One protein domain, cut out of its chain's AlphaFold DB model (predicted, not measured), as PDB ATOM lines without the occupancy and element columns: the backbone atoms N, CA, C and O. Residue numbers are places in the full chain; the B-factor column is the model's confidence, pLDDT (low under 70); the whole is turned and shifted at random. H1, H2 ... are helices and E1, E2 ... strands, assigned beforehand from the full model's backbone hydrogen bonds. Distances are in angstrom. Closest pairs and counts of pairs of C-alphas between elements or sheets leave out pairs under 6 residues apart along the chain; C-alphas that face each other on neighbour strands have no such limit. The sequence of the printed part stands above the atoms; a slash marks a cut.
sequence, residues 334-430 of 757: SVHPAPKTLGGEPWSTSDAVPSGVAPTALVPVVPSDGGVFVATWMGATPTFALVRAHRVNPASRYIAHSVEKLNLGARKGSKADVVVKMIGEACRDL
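Overview. This is residues 334 to 430 of the 757 residues of the protein "Hypothetical protein" of Ostreococcus sp. 'lucimarinus' (UniProt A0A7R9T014). A strongly twisted sheet of four antiparallel strands makes the body, with the long helix H2 along one face and the short helix H1 over the edge strand E4 on the opposite face. The two longest strands, E3 and E4, both bend. The 97 printed residues have two named helices and four named strands, in the order H1, E1, E2, E3, E4, H2; the sheet runs E1, E2, E3, E4, and the class is mixed. The whole is compact, with a radius of gyration of the C-alphas of 12.6 A and spans of 38 by 27 by 20 A.

Arrangement. Start with E1, residues 361 to 364, E2, residues 372 to 377, E3, residues 383 to 393, and E4, residues 397 to 406: a meander, each strand the antiparallel neighbour of the one before, in three successive hairpins. Within hydrogen-bond range you find N 363 and O 374 at 2.9 A, N 375 and O 385 at 2.9 A, and N 386 and O 404 at 2.8 A. E3 bends by 55 degrees at residue 390, E4 by 71 degrees at residue 401. H2, residues 416 to 429, is on the sheet at a height of 9.7 A, over E2 and only just not over E3, where 2 of its C-alphas fall. It runs along the strands, at 20 degrees to E2 on the local plane; their closest C-alphas, Val 374 and Ile 423, are 7.0 A apart. On the opposite face, H1, residues 345 to 349, has a height of 6.0 A and is only just over E4, with 3 C-alphas falling on it; their closest C-alphas, Pro 346 and Ser 402, are 5.8 A apart. In H1 and H2 every O i to N i+4 pair is within hydrogen-bond range.

Along the chain. Find C-alpha 345 at (0.507, 46.236, -107.071), where H1 begins. From C-alpha 383 at (-16.334, 56.468, -105.494), E3 runs 28.7 A; E4 covers 23.2 A. H2 runs 20.0 A to C-alpha 429 at (-23.031, 46.912, -118.595).

Size, cuts and confidence. The farthest C-alphas, Pro 394 and Lys 412, are 38.9 A apart. The printed part has no cut, and the link from H1 to E1 is long, 11 residues. Look for pLDDT under 70 at residues 355 to 356, 369 to 370 and 393 to 396.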
ATOM      1  N   SER A 334     -24.319  39.208-104.716       77.94
ATOM      2  CA  SER A 334     -23.216  38.598-103.975       77.94
ATOM      3  C   SER A 334     -22.115  39.638-103.757       77.94
ATOM      4  O   SER A 334     -21.657  40.281-104.691       77.94
ATOM      5  N   VAL A 335     -21.695  39.851-102.512       84.69
ATOM      6  CA  VAL A 335     -20.574  40.747-102.187       84.69
ATOM      7  C   VAL A 335     -19.390  39.883-101.790       84.69
ATOM      8  O   VAL A 335     -19.544  38.900-101.063       84.69
ATOM      9  N   HIS A 336     -18.196  40.231-102.260       81.94
ATOM     10  CA  HIS A 336     -16.984  39.515-101.896       81.94
ATOM     11  C   HIS A 336     -16.756  39.599-100.370       81.94
ATOM     12  O   HIS A 336     -16.714  40.706 -99.825       81.94
ATOM     13  N   PRO A 337     -16.563  38.467 -99.666       75.38
ATOM     14  CA  PRO A 337     -16.582  38.429 -98.200       75.38
ATOM     15  C   PRO A 337     -15.376  39.117 -97.551       75.38
ATOM     16  O   PRO A 337     -15.455  39.563 -96.410       75.38
ATOM     17  N   ALA A 338     -14.255  39.222 -98.266       75.88
ATOM     18  CA  ALA A 338     -13.042  39.852 -97.754       75.88
ATOM     19  C   ALA A 338     -12.385  40.751 -98.817       75.88
ATOM     20  O   ALA A 338     -11.406  40.350 -99.435       75.88
ATOM     21  N   PRO A 339     -12.899  41.964 -99.086       77.38
ATOM     22  CA  PRO A 339     -12.344  42.827-100.134       77.38
ATOM     23  C   PRO A 339     -10.857  43.155 -99.935       77.38
ATOM     24  O   PRO A 339     -10.106  43.273-100.898       77.38
ATOM     25  N   LYS A 340     -10.407  43.206 -98.673       74.56
ATOM     26  CA  LYS A 340      -9.002  43.415 -98.290       74.56
ATOM     27  C   LYS A 340      -8.036  42.319 -98.754       74.56
ATOM     28  O   LYS A 340      -6.833  42.530 -98.716       74.56
ATOM     29  N   THR A 341      -8.529  41.138 -99.138       75.56
ATOM     30  CA  THR A 341      -7.662  40.025 -99.561       75.56
ATOM     31  C   THR A 341      -7.294  40.083-101.039       75.56
ATOM     32  O   THR A 341      -6.510  39.243-101.487       75.56
ATOM     33  N   LEU A 342      -7.845  41.036-101.801       76.75
ATOM     34  CA  LEU A 342      -7.326  41.353-103.128       76.75
ATOM     35  C   LEU A 342      -5.883  41.833-102.990       76.75
ATOM     36  O   LEU A 342      -5.602  42.820-102.317       76.75
ATOM     37  N   GLY A 343      -4.969  41.087-103.599       72.81
ATOM     38  CA  GLY A 343      -3.559  41.459-103.675       72.81
ATOM     39  C   GLY A 343      -3.210  42.082-105.023       72.81
ATOM     40  O   GLY A 343      -4.032  42.113-105.935       72.81
ATOM     41  N   GLY A 344      -1.954  42.491-105.172       76.81
ATOM     42  CA  GLY A 344      -1.400  42.996-106.428       76.81
ATOM     43  C   GLY A 344      -1.072  44.480-106.361       76.81
ATOM     44  O   GLY A 344      -1.809  45.259-105.763       76.81
ATOM     45  N   GLU A 345       0.029  44.854-107.009       75.44
ATOM     46  CA  GLU A 345       0.507  46.236-107.071       75.44
ATOM     47  C   GLU A 345      -0.593  47.217-107.523       75.44
ATOM     48  O   GLU A 345      -0.827  48.173-106.786       75.44
ATOM     49  N   PRO A 346      -1.386  46.948-108.588       77.31
ATOM     50  CA  PRO A 346      -2.435  47.868-109.036       77.31
ATOM     51  C   PRO A 346      -3.539  48.123-108.005       77.31
ATOM     52  O   PRO A 346      -4.198  49.153-108.065       77.31
ATOM     53  N   TRP A 347      -3.771  47.195-107.073       82.75
ATOM     54  CA  TRP A 347      -4.735  47.399-105.989       82.75
ATOM     55  C   TRP A 347      -4.181  48.312-104.897       82.75
ATOM     56  O   TRP A 347      -4.915  49.111-104.330       82.75
ATOM     57  N   SER A 348      -2.881  48.211-104.615       76.38
ATOM     58  CA  SER A 348      -2.212  48.998-103.577       76.38
ATOM     59  C   SER A 348      -1.728  50.377-104.033       76.38
ATOM     60  O   SER A 348      -1.542  51.241-103.186       76.38
ATOM     61  N   THR A 349      -1.492  50.584-105.334       76.38
ATOM     62  CA  THR A 349      -0.840  51.799-105.862       76.38
ATOM     63  C   THR A 349      -1.722  52.648-106.778       76.38
ATOM     64  O   THR A 349      -1.279  53.698-107.228       76.38
ATOM     65  N   SER A 350      -2.953  52.221-107.084       78.75
ATOM     66  CA  SER A 350      -3.839  52.971-107.982       78.75
ATOM     67  C   SER A 350      -4.473  54.180-107.296       78.75
ATOM     68  O   SER A 350      -5.110  54.039-106.256       78.75
ATOM     69  N   ASP A 351      -4.427  55.336-107.962       79.19
ATOM     70  CA  ASP A 351      -5.130  56.566-107.554       79.19
ATOM     71  C   ASP A 351      -6.664  56.414-107.530       79.19
ATOM     72  O   ASP A 351      -7.384  57.271-107.014       79.19
ATOM     73  N   ALA A 352      -7.197  55.335-108.117       77.25
ATOM     74  CA  ALA A 352      -8.616  55.003-108.036       77.25
ATOM     75  C   ALA A 352      -9.014  54.414-106.669       77.25
ATOM     76  O   ALA A 352     -10.206  54.353-106.374       77.25
ATOM     77  N   VAL A 353      -8.042  53.984-105.854       79.00
ATOM     78  CA  VAL A 353      -8.249  53.479-104.494       79.00
ATOM     79  C   VAL A 353      -7.994  54.620-103.505       79.00
ATOM     80  O   VAL A 353      -6.858  55.080-103.388       79.00
ATOM     81  N   PRO A 354      -9.009  55.082-102.755       73.06
ATOM     82  CA  PRO A 354      -8.819  56.101-101.730       73.06
ATOM     83  C   PRO A 354      -7.827  55.615-100.659       73.06
ATOM     84  O   PRO A 354      -8.111  54.670 -99.923       73.06
ATOM     85  N   SER A 355      -6.654  56.248-100.590       63.25
ATOM     86  CA  SER A 355      -5.677  56.171 -99.486       63.25
ATOM     87  C   SER A 355      -5.350  54.762 -98.952       63.25
ATOM     88  O   SER A 355      -5.142  54.595 -97.752       63.25
ATOM     89  N   GLY A 356      -5.337  53.728 -99.801       59.19
ATOM     90  CA  GLY A 356      -5.044  52.345 -99.385       59.19
ATOM     91  C   GLY A 356      -6.107  51.682 -98.491       59.19
ATOM     92  O   GLY A 356      -5.850  50.624 -97.914       59.19
ATOM     93  N   VAL A 357      -7.299  52.273 -98.370       72.12
ATOM     94  CA  VAL A 357      -8.408  51.730 -97.573       72.12
ATOM     95  C   VAL A 357      -9.174  50.684 -98.389       72.12
ATOM     96  O   VAL A 357      -9.430  50.861 -99.581       72.12
ATOM     97  N   ALA A 358      -9.570  49.578 -97.755       76.81
ATOM     98  CA  ALA A 358     -10.398  48.562 -98.407       76.81
ATOM     99  C   ALA A 358     -11.778  49.135 -98.799       76.81
ATOM    100  O   ALA A 358     -12.340  49.930 -98.044       76.81
ATOM    101  N   PRO A 359     -12.362  48.727 -99.940       87.06
ATOM    102  CA  PRO A 359     -13.675  49.205-100.357       87.06
ATOM    103  C   PRO A 359     -14.757  48.777 -99.371       87.06
ATOM    104  O   PRO A 359     -14.725  47.670 -98.823       87.06
ATOM    105  N   THR A 360     -15.758  49.639 -99.210       87.31
ATOM    106  CA  THR A 360     -16.975  49.357 -98.445       87.31
ATOM    107  C   THR A 360     -17.676  48.109 -98.976       87.31
ATOM    108  O   THR A 360     -18.099  47.252 -98.196       87.31
ATOM    109  N   ALA A 361     -17.770  47.993-100.301       89.62
ATOM    110  CA  ALA A 361     -18.334  46.840-100.982       89.62
ATOM    111  C   ALA A 361     -17.530  46.508-102.241       89.62
ATOM    112  O   ALA A 361     -17.057  47.389-102.957       89.62
ATOM    113  N   LEU A 362     -17.405  45.215-102.522       90.12
ATOM    114  CA  LEU A 362     -16.775  44.705-103.729       90.12
ATOM    115  C   LEU A 362     -17.697  43.663-104.352       90.12
ATOM    116  O   LEU A 362     -17.888  42.587-103.787       90.12
ATOM    117  N   VAL A 363     -18.272  43.996-105.500       91.38
ATOM    118  CA  VAL A 363     -19.310  43.193-106.151       91.38
ATOM    119  C   VAL A 363     -18.726  42.501-107.385       91.38
ATOM    120  O   VAL A 363     -18.244  43.199-108.276       91.38
ATOM    121  N   PRO A 364     -18.729  41.159-107.473       89.12
ATOM    122  CA  PRO A 364     -18.327  40.444-108.671       89.12
ATOM    123  C   PRO A 364     -19.362  40.645-109.780       89.12
ATOM    124  O   PRO A 364     -20.568  40.519-109.572       89.12
ATOM    125  N   VAL A 365     -18.880  40.916-110.986       88.56
ATOM    126  CA  VAL A 365     -19.703  40.928-112.194       88.56
ATOM    127  C   VAL A 365     -19.837  39.492-112.691       88.56
ATOM    128  O   VAL A 365     -18.836  38.797-112.853       88.56
ATOM    129  N   VAL A 366     -21.066  39.031-112.925       82.94
ATOM    130  CA  VAL A 366     -21.325  37.650-113.353       82.94
ATOM    131  C   VAL A 366     -20.962  37.473-114.838       82.94
ATOM    132  O   VAL A 366     -21.340  38.315-115.661       82.94
ATOM    133  N   PRO A 367     -20.248  36.391-115.216       77.06
ATOM    134  CA  PRO A 367     -19.763  35.292-114.371       77.06
ATOM    135  C   PRO A 367     -18.605  35.715-113.452       77.06
ATOM    136  O   PRO A 367     -17.611  36.273-113.914       77.06
ATOM    137  N   SER A 368     -18.724  35.390-112.160       71.31
ATOM    138  CA  SER A 368     -17.794  35.787-111.085       71.31
ATOM    139  C   SER A 368     -16.366  35.291-111.320       71.31
ATOM    140  O   SER A 368     -15.398  35.995-111.026       71.31
ATOM    141  N   ASP A 369     -16.230  34.125-111.953       69.56
ATOM    142  CA  ASP A 369     -14.947  33.587-112.387       69.56
ATOM    143  C   ASP A 369     -14.214  34.519-113.341       69.56
ATOM    144  O   ASP A 369     -12.991  34.475-113.388       69.56
ATOM    145  N   GLY A 370     -14.905  35.413-114.054       66.88
ATOM    146  CA  GLY A 370     -14.321  36.449-114.904       66.88
ATOM    147  C   GLY A 370     -13.297  37.321-114.185       66.88
ATOM    148  O   GLY A 370     -12.390  37.833-114.841       66.88
ATOM    149  N   GLY A 371     -13.351  37.395-112.852       82.69
ATOM    150  CA  GLY A 371     -12.436  38.200-112.052       82.69
ATOM    151  C   GLY A 371     -12.641  39.693-112.292       82.69
ATOM    152  O   GLY A 371     -11.699  40.467-112.179       82.69
ATOM    153  N   VAL A 372     -13.854  40.087-112.675       88.38
ATOM    154  CA  VAL A 372     -14.249  41.481-112.862       88.38
ATOM    155  C   VAL A 372     -15.115  41.872-111.676       88.38
ATOM    156  O   VAL A 372     -16.080  41.177-111.364       88.38
ATOM    157  N   PHE A 373     -14.769  42.967-111.012       91.12
ATOM    158  CA  PHE A 373     -15.483  43.457-109.841       91.12
ATOM    159  C   PHE A 373     -15.753  44.953-109.953       91.12
ATOM    160  O   PHE A 373     -14.965  45.696-110.537       91.12
ATOM    161  N   VAL A 374     -16.842  45.397-109.334       92.50
ATOM    162  CA  VAL A 374     -17.117  46.805-109.053       92.50
ATOM    163  C   VAL A 374     -16.789  47.050-107.583       92.50
ATOM    164  O   VAL A 374     -17.450  46.516-106.690       92.50
ATOM    165  N   ALA A 375     -15.732  47.815-107.330       91.94
ATOM    166  CA  ALA A 375     -15.358  48.263-105.994       91.94
ATOM    167  C   ALA A 375     -16.033  49.603-105.696       91.94
ATOM    168  O   ALA A 375     -16.068  50.479-106.560       91.94
ATOM    169  N   THR A 376     -16.569  49.749-104.486       92.06
ATOM    170  CA  THR A 376     -17.267  50.957-104.028       92.06
ATOM    171  C   THR A 376     -16.730  51.389-102.672       92.06
ATOM    172  O   THR A 376     -16.681  50.575-101.744       92.06
ATOM    173  N   TRP A 377     -16.383  52.667-102.541       89.81
ATOM    174  CA  TRP A 377     -16.072  53.309-101.265       89.81
ATOM    175  C   TRP A 377     -17.133  54.363-100.976       89.81
ATOM    176  O   TRP A 377     -17.304  55.308-101.754       89.81
ATOM    177  N   MET A 378     -17.840  54.181 -99.866       86.19
ATOM    178  CA  MET A 378     -18.766  55.184 -99.351       86.19
ATOM    179  C   MET A 378     -17.990  56.285 -98.635       86.19
ATOM    180  O   MET A 378     -17.004  56.037 -97.942       86.19
ATOM    181  N   GLY A 379     -18.468  57.503 -98.818       78.56
ATOM    182  CA  GLY A 379     -17.963  58.737 -98.238       78.56
ATOM    183  C   GLY A 379     -18.838  59.878 -98.743       78.56
ATOM    184  O   GLY A 379     -19.788  59.632 -99.487       78.56
ATOM    185  N   ALA A 380     -18.484  61.125 -98.420       74.62
ATOM    186  CA  ALA A 380     -19.293  62.293 -98.787       74.62
ATOM    187  C   ALA A 380     -19.725  62.298-100.266       74.62
ATOM    188  O   ALA A 380     -20.837  62.707-100.581       74.62
ATOM    189  N   THR A 381     -18.862  61.831-101.175       84.06
ATOM    190  CA  THR A 381     -19.242  61.427-102.538       84.06
ATOM    191  C   THR A 381     -18.756  59.997-102.782       84.06
ATOM    192  O   THR A 381     -17.540  59.783-102.759       84.06
ATOM    193  N   PRO A 382     -19.654  59.026-103.035       88.25
ATOM    194  CA  PRO A 382     -19.254  57.653-103.320       88.25
ATOM    195  C   PRO A 382     -18.320  57.560-104.526       88.25
ATOM    196  O   PRO A 382     -18.535  58.210-105.554       88.25
ATOM    197  N   THR A 383     -17.289  56.727-104.410       90.38
ATOM    198  CA  THR A 383     -16.334  56.468-105.494       90.38
ATOM    199  C   THR A 383     -16.412  55.016-105.939       90.38
ATOM    200  O   THR A 383     -16.624  54.114-105.127       90.38
ATOM    201  N   PHE A 384     -16.241  54.797-107.244       92.44
ATOM    202  CA  PHE A 384     -16.324  53.477-107.854       92.44
ATOM    203  C   PHE A 384     -15.077  53.185-108.676       92.44
ATOM    204  O   PHE A 384     -14.521  54.072-109.333       92.44
ATOM    205  N   ALA A 385     -14.676  51.919-108.694       91.44
ATOM    206  CA  ALA A 385     -13.625  51.430-109.568       91.44
ATOM    207  C   ALA A 385     -14.005  50.086-110.192       91.44
ATOM    208  O   ALA A 385     -14.593  49.217-109.544       91.44
ATOM    209  N   LEU A 386     -13.629  49.912-111.455       91.19
ATOM    210  CA  LEU A 386     -13.606  48.632-112.134       91.19
ATOM    211  C   LEU A 386     -12.303  47.918-111.787       91.19
ATOM    212  O   LEU A 386     -11.217  48.406-112.093       91.19
ATOM    213  N   VAL A 387     -12.413  46.745-111.177       89.69
ATOM    214  CA  VAL A 387     -11.270  45.921-110.791       89.69
ATOM    215  C   VAL A 387     -11.240  44.691-111.677       89.69
ATOM    216  O   VAL A 387     -12.182  43.898-111.684       89.69
ATOM    217  N   ARG A 388     -10.137  44.500-112.398       88.31
ATOM    218  CA  ARG A 388      -9.851  43.265-113.129       88.31
ATOM    219  C   ARG A 388      -8.765  42.501-112.384       88.31
ATOM    220  O   ARG A 388      -7.650  42.981-112.177       88.31
ATOM    221  N   ALA A 389      -9.093  41.284-111.984       87.25
ATOM    222  CA  ALA A 389      -8.257  40.414-111.184       87.25
ATOM    223  C   ALA A 389      -8.158  39.013-111.795       87.25
ATOM    224  O   ALA A 389      -9.020  38.547-112.542       87.25
ATOM    225  N   HIS A 390      -7.065  38.326-111.483       80.62
ATOM    226  CA  HIS A 390      -6.892  36.919-111.811       80.62
ATOM    227  C   HIS A 390      -7.057  36.075-110.552       80.62
ATOM    228  O   HIS A 390      -6.586  36.440-109.474       80.62
ATOM    229  N   ARG A 391      -7.752  34.944-110.690       76.88
ATOM    230  CA  ARG A 391      -7.908  33.962-109.620       76.88
ATOM    231  C   ARG A 391      -6.610  33.162-109.518       76.88
ATOM    232  O   ARG A 391      -6.171  32.585-110.507       76.88
ATOM    233  N   VAL A 392      -5.988  33.163-108.344       75.06
ATOM    234  CA  VAL A 392      -4.727  32.451-108.073       75.06
ATOM    235  C   VAL A 392      -4.994  31.038-107.565       75.06
ATOM    236  O   VAL A 392      -4.244  30.116-107.862       75.06
ATOM    237  N   ASN A 393      -6.065  30.861-106.790       67.00
ATOM    238  CA  ASN A 393      -6.458  29.572-106.230       67.00
ATOM    239  C   ASN A 393      -7.995  29.436-106.269       67.00
ATOM    240  O   ASN A 393      -8.696  30.426-106.016       67.00
ATOM    241  N   PRO A 394      -8.531  28.229-106.540       59.50
ATOM    242  CA  PRO A 394      -9.925  27.881-106.271       59.50
ATOM    243  C   PRO A 394     -10.453  28.369-104.907       59.50
ATOM    244  O   PRO A 394     -11.587  28.824-104.824       59.50
ATOM    245  N   ALA A 395      -9.633  28.395-103.856       57.19
ATOM    246  CA  ALA A 395      -9.989  28.873-102.517       57.19
ATOM    247  C   ALA A 395      -9.973  30.417-102.351       57.19
ATOM    248  O   ALA A 395      -9.545  30.934-101.323       57.19
ATOM    249  N   SER A 396     -10.457  31.164-103.352       58.47
ATOM    250  CA  SER A 396     -10.874  32.582-103.223       58.47
ATOM    251  C   SER A 396      -9.792  33.672-103.255       58.47
ATOM    252  O   SER A 396     -10.101  34.833-102.992       58.47
ATOM    253  N   ARG A 397      -8.532  33.370-103.595       71.62
ATOM    254  CA  ARG A 397      -7.498  34.420-103.690       71.62
ATOM    255  C   ARG A 397      -7.479  35.047-105.085       71.62
ATOM    256  O   ARG A 397      -7.102  34.384-106.052       71.62
ATOM    257  N   TYR A 398      -7.851  36.322-105.171       80.69
ATOM    258  CA  TYR A 398      -7.745  37.142-106.379       80.69
ATOM    259  C   TYR A 398      -6.564  38.110-106.272       80.69
ATOM    260  O   TYR A 398      -6.319  38.691-105.215       80.69
ATOM    261  N   ILE A 399      -5.842  38.300-107.375       85.44
ATOM    262  CA  ILE A 399      -4.821  39.344-107.507       85.44
ATOM    263  C   ILE A 399      -5.245  40.298-108.625       85.44
ATOM    264  O   ILE A 399      -5.412  39.892-109.782       85.44
ATOM    265  N   ALA A 400      -5.439  41.566-108.275       85.88
ATOM    266  CA  ALA A 400      -5.738  42.631-109.218       85.88
ATOM    267  C   ALA A 400      -4.555  42.845-110.166       85.88
ATOM    268  O   ALA A 400      -3.402  42.908-109.742       85.88
ATOM    269  N   HIS A 401      -4.851  42.968-111.456       86.81
ATOM    270  CA  HIS A 401      -3.873  43.355-112.474       86.81
ATOM    271  C   HIS A 401      -4.243  44.675-113.164       86.81
ATOM    272  O   HIS A 401      -3.401  45.261-113.836       86.81
ATOM    273  N   SER A 402      -5.479  45.157-113.005       86.62
ATOM    274  CA  SER A 402      -5.923  46.465-113.490       86.62
ATOM    275  C   SER A 402      -7.020  47.004-112.570       86.62
ATOM    276  O   SER A 402      -7.895  46.254-112.127       86.62
ATOM    277  N   VAL A 403      -6.941  48.299-112.268       87.75
ATOM    278  CA  VAL A 403      -7.943  49.053-111.511       87.75
ATOM    279  C   VAL A 403      -8.176  50.366-112.248       87.75
ATOM    280  O   VAL A 403      -7.237  51.131-112.457       87.75
ATOM    281  N   GLU A 404      -9.415  50.615-112.657       89.56
ATOM    282  CA  GLU A 404      -9.811  51.789-113.439       89.56
ATOM    283  C   GLU A 404     -10.935  52.531-112.718       89.56
ATOM    284  O   GLU A 404     -11.902  51.918-112.264       89.56
ATOM    285  N   LYS A 405     -10.841  53.859-112.616       88.69
ATOM    286  CA  LYS A 405     -11.902  54.667-112.004       88.69
ATOM    287  C   LYS A 405     -13.176  54.593-112.846       88.69
ATOM    288  O   LYS A 405     -13.142  54.808-114.057       88.69
ATOM    289  N   LEU A 406     -14.304  54.333-112.193       88.38
ATOM    290  CA  LEU A 406     -15.610  54.195-112.824       88.38
ATOM    291  C   LEU A 406     -16.483  55.398-112.440       88.38
ATOM    292  O   LEU A 406     -16.788  55.620-111.271       88.38
ATOM    293  N   ASN A 407     -16.886  56.200-113.423       87.19
ATOM    294  CA  ASN A 407     -17.717  57.378-113.175       87.19
ATOM    295  C   ASN A 407     -19.199  57.029-113.354       87.19
ATOM    296  O   ASN A 407     -19.731  57.133-114.455       87.19
ATOM    297  N   LEU A 408     -19.864  56.645-112.260       87.81
ATOM    298  CA  LEU A 408     -21.301  56.317-112.249       87.81
ATOM    299  C   LEU A 408     -22.221  57.516-111.967       87.81
ATOM    300  O   LEU A 408     -23.436  57.368-111.904       87.81
ATOM    301  N   GLY A 409     -21.655  58.716-111.802       85.44
ATOM    302  CA  GLY A 409     -22.433  59.943-111.603       85.44
ATOM    303  C   GLY A 409     -22.994  60.132-110.190       85.44
ATOM    304  O   GLY A 409     -23.933  60.912-110.020       85.44
ATOM    305  N   ALA A 410     -22.431  59.458-109.179       85.81
ATOM    306  CA  ALA A 410     -22.761  59.738-107.785       85.81
ATOM    307  C   ALA A 410     -22.452  61.199-107.424       85.81
ATOM    308  O   ALA A 410     -21.454  61.780-107.853       85.81
ATOM    309  N   ARG A 411     -23.351  61.792-106.640       85.81
ATOM    310  CA  ARG A 411     -23.272  63.171-106.145       85.81
ATOM    311  C   ARG A 411     -22.954  63.178-104.652       85.81
ATOM    312  O   ARG A 411     -23.098  62.149-103.988       85.81
ATOM    313  N   LYS A 412     -22.573  64.342-104.122       80.69
ATOM    314  CA  LYS A 412     -22.407  64.520-102.676       80.69
ATOM    315  C   LYS A 412     -23.714  64.150-101.952       80.69
ATOM    316  O   LYS A 412     -24.767  64.633-102.364       80.69
ATOM    317  N   GLY A 413     -23.644  63.288-100.935       74.88
ATOM    318  CA  GLY A 413     -24.807  62.796-100.177       74.88
ATOM    319  C   GLY A 413     -25.673  61.761-100.910       74.88
ATOM    320  O   GLY A 413     -26.882  61.693-100.691       74.88
ATOM    321  N   SER A 414     -25.102  60.995-101.849       81.81
ATOM    322  CA  SER A 414     -25.840  59.908-102.511       81.81
ATOM    323  C   SER A 414     -26.105  58.762-101.536       81.81
ATOM    324  O   SER A 414     -25.168  58.089-101.117       81.81
ATOM    325  N   LYS A 415     -27.384  58.505-101.254       83.69
ATOM    326  CA  LYS A 415     -27.839  57.442-100.350       83.69
ATOM    327  C   LYS A 415     -27.489  56.035-100.849       83.69
ATOM    328  O   LYS A 415     -27.358  55.793-102.054       83.69
ATOM    329  N   ALA A 416     -27.388  55.092 -99.912       84.88
ATOM    330  CA  ALA A 416     -26.981  53.714-100.179       84.88
ATOM    331  C   ALA A 416     -27.885  52.985-101.198       84.88
ATOM    332  O   ALA A 416     -27.382  52.236-102.032       84.88
ATOM    333  N   ASP A 417     -29.196  53.233-101.204       85.06
ATOM    334  CA  ASP A 417     -30.155  52.647-102.155       85.06
ATOM    335  C   ASP A 417     -29.892  53.079-103.610       85.06
ATOM    336  O   ASP A 417     -29.893  52.254-104.531       85.06
ATOM    337  N   VAL A 418     -29.587  54.363-103.815       88.69
ATOM    338  CA  VAL A 418     -29.186  54.910-105.118       88.69
ATOM    339  C   VAL A 418     -27.870  54.281-105.573       88.69
ATOM    340  O   VAL A 418     -27.741  53.886-106.734       88.69
ATOM    341  N   VAL A 419     -26.912  54.133-104.655       89.81
ATOM    342  CA  VAL A 419     -25.613  53.501-104.925       89.81
ATOM    343  C   VAL A 419     -25.779  52.033-105.328       89.81
ATOM    344  O   VAL A 419     -25.170  51.607-106.309       89.81
ATOM    345  N   VAL A 420     -26.646  51.261-104.659       90.88
ATOM    346  CA  VAL A 420     -26.953  49.871-105.052       90.88
ATOM    347  C   VAL A 420     -27.485  49.804-106.481       90.88
ATOM    348  O   VAL A 420     -27.046  48.956-107.261       90.88
ATOM    349  N   LYS A 421     -28.388  50.717-106.858       90.12
ATOM    350  CA  LYS A 421     -28.915  50.781-108.225       90.12
ATOM    351  C   LYS A 421     -27.817  51.090-109.249       90.12
ATOM    352  O   LYS A 421     -27.756  50.416-110.276       90.12
ATOM    353  N   MET A 422     -26.930  52.042-108.947       93.00
ATOM    354  CA  MET A 422     -25.776  52.377-109.793       93.00
ATOM    355  C   MET A 422     -24.838  51.178-109.978       93.00
ATOM    356  O   MET A 422     -24.436  50.883-111.102       93.00
ATOM    357  N   ILE A 423     -24.531  50.443-108.902       92.00
ATOM    358  CA  ILE A 423     -23.720  49.217-108.970       92.00
ATOM    359  C   ILE A 423     -24.420  48.164-109.839       92.00
ATOM    360  O   ILE A 423     -23.789  47.567-110.705       92.00
ATOM    361  N   GLY A 424     -25.728  47.957-109.655       89.00
ATOM    362  CA  GLY A 424     -26.501  46.993-110.442       89.00
ATOM    363  C   GLY A 424     -26.573  47.333-111.937       89.00
ATOM    364  O   GLY A 424     -26.557  46.438-112.780       89.00
ATOM    365  N   GLU A 425     -26.635  48.615-112.296       88.75
ATOM    366  CA  GLU A 425     -26.517  49.082-113.686       88.75
ATOM    367  C   GLU A 425     -25.105  48.839-114.235       88.75
ATOM    368  O   GLU A 425     -24.962  48.191-115.272       88.75
ATOM    369  N   ALA A 426     -24.066  49.214-113.484       89.38
ATOM    370  CA  ALA A 426     -22.676  48.991-113.874       89.38
ATOM    371  C   ALA A 426     -22.347  47.503-114.089       89.38
ATOM    372  O   ALA A 426     -21.724  47.139-115.084       89.38
ATOM    373  N   CYS A 427     -22.790  46.618-113.191       88.88
ATOM    374  CA  CYS A 427     -22.592  45.176-113.332       88.88
ATOM    375  C   CYS A 427     -23.278  44.617-114.589       88.88
ATOM    376  O   CYS A 427     -22.737  43.714-115.228       88.88
ATOM    377  N   ARG A 428     -24.445  45.150-114.980       85.31
ATOM    378  CA  ARG A 428     -25.121  44.738-116.219       85.31
ATOM    379  C   ARG A 428     -24.331  45.163-117.453       85.31
ATOM    380  O   ARG A 428     -24.126  44.332-118.339       85.31
ATOM    381  N   ASP A 429     -23.824  46.390-117.475       84.06
ATOM    382  CA  ASP A 429     -23.031  46.912-118.595       84.06
ATOM    383  C   ASP A 429     -21.681  46.187-118.740       84.06
ATOM    384  O   ASP A 429     -21.230  45.905-119.849       84.06
ATOM    385  N   LEU A 430     -21.069  45.800-117.619       86.25
ATOM    386  CA  LEU A 430     -19.778  45.106-117.575       86.25
ATOM    387  C   LEU A 430     -19.880  43.579-117.757       86.25
ATOM    388  O   LEU A 430     -18.859  42.886-117.784       86.25
TER     389      LEU A 430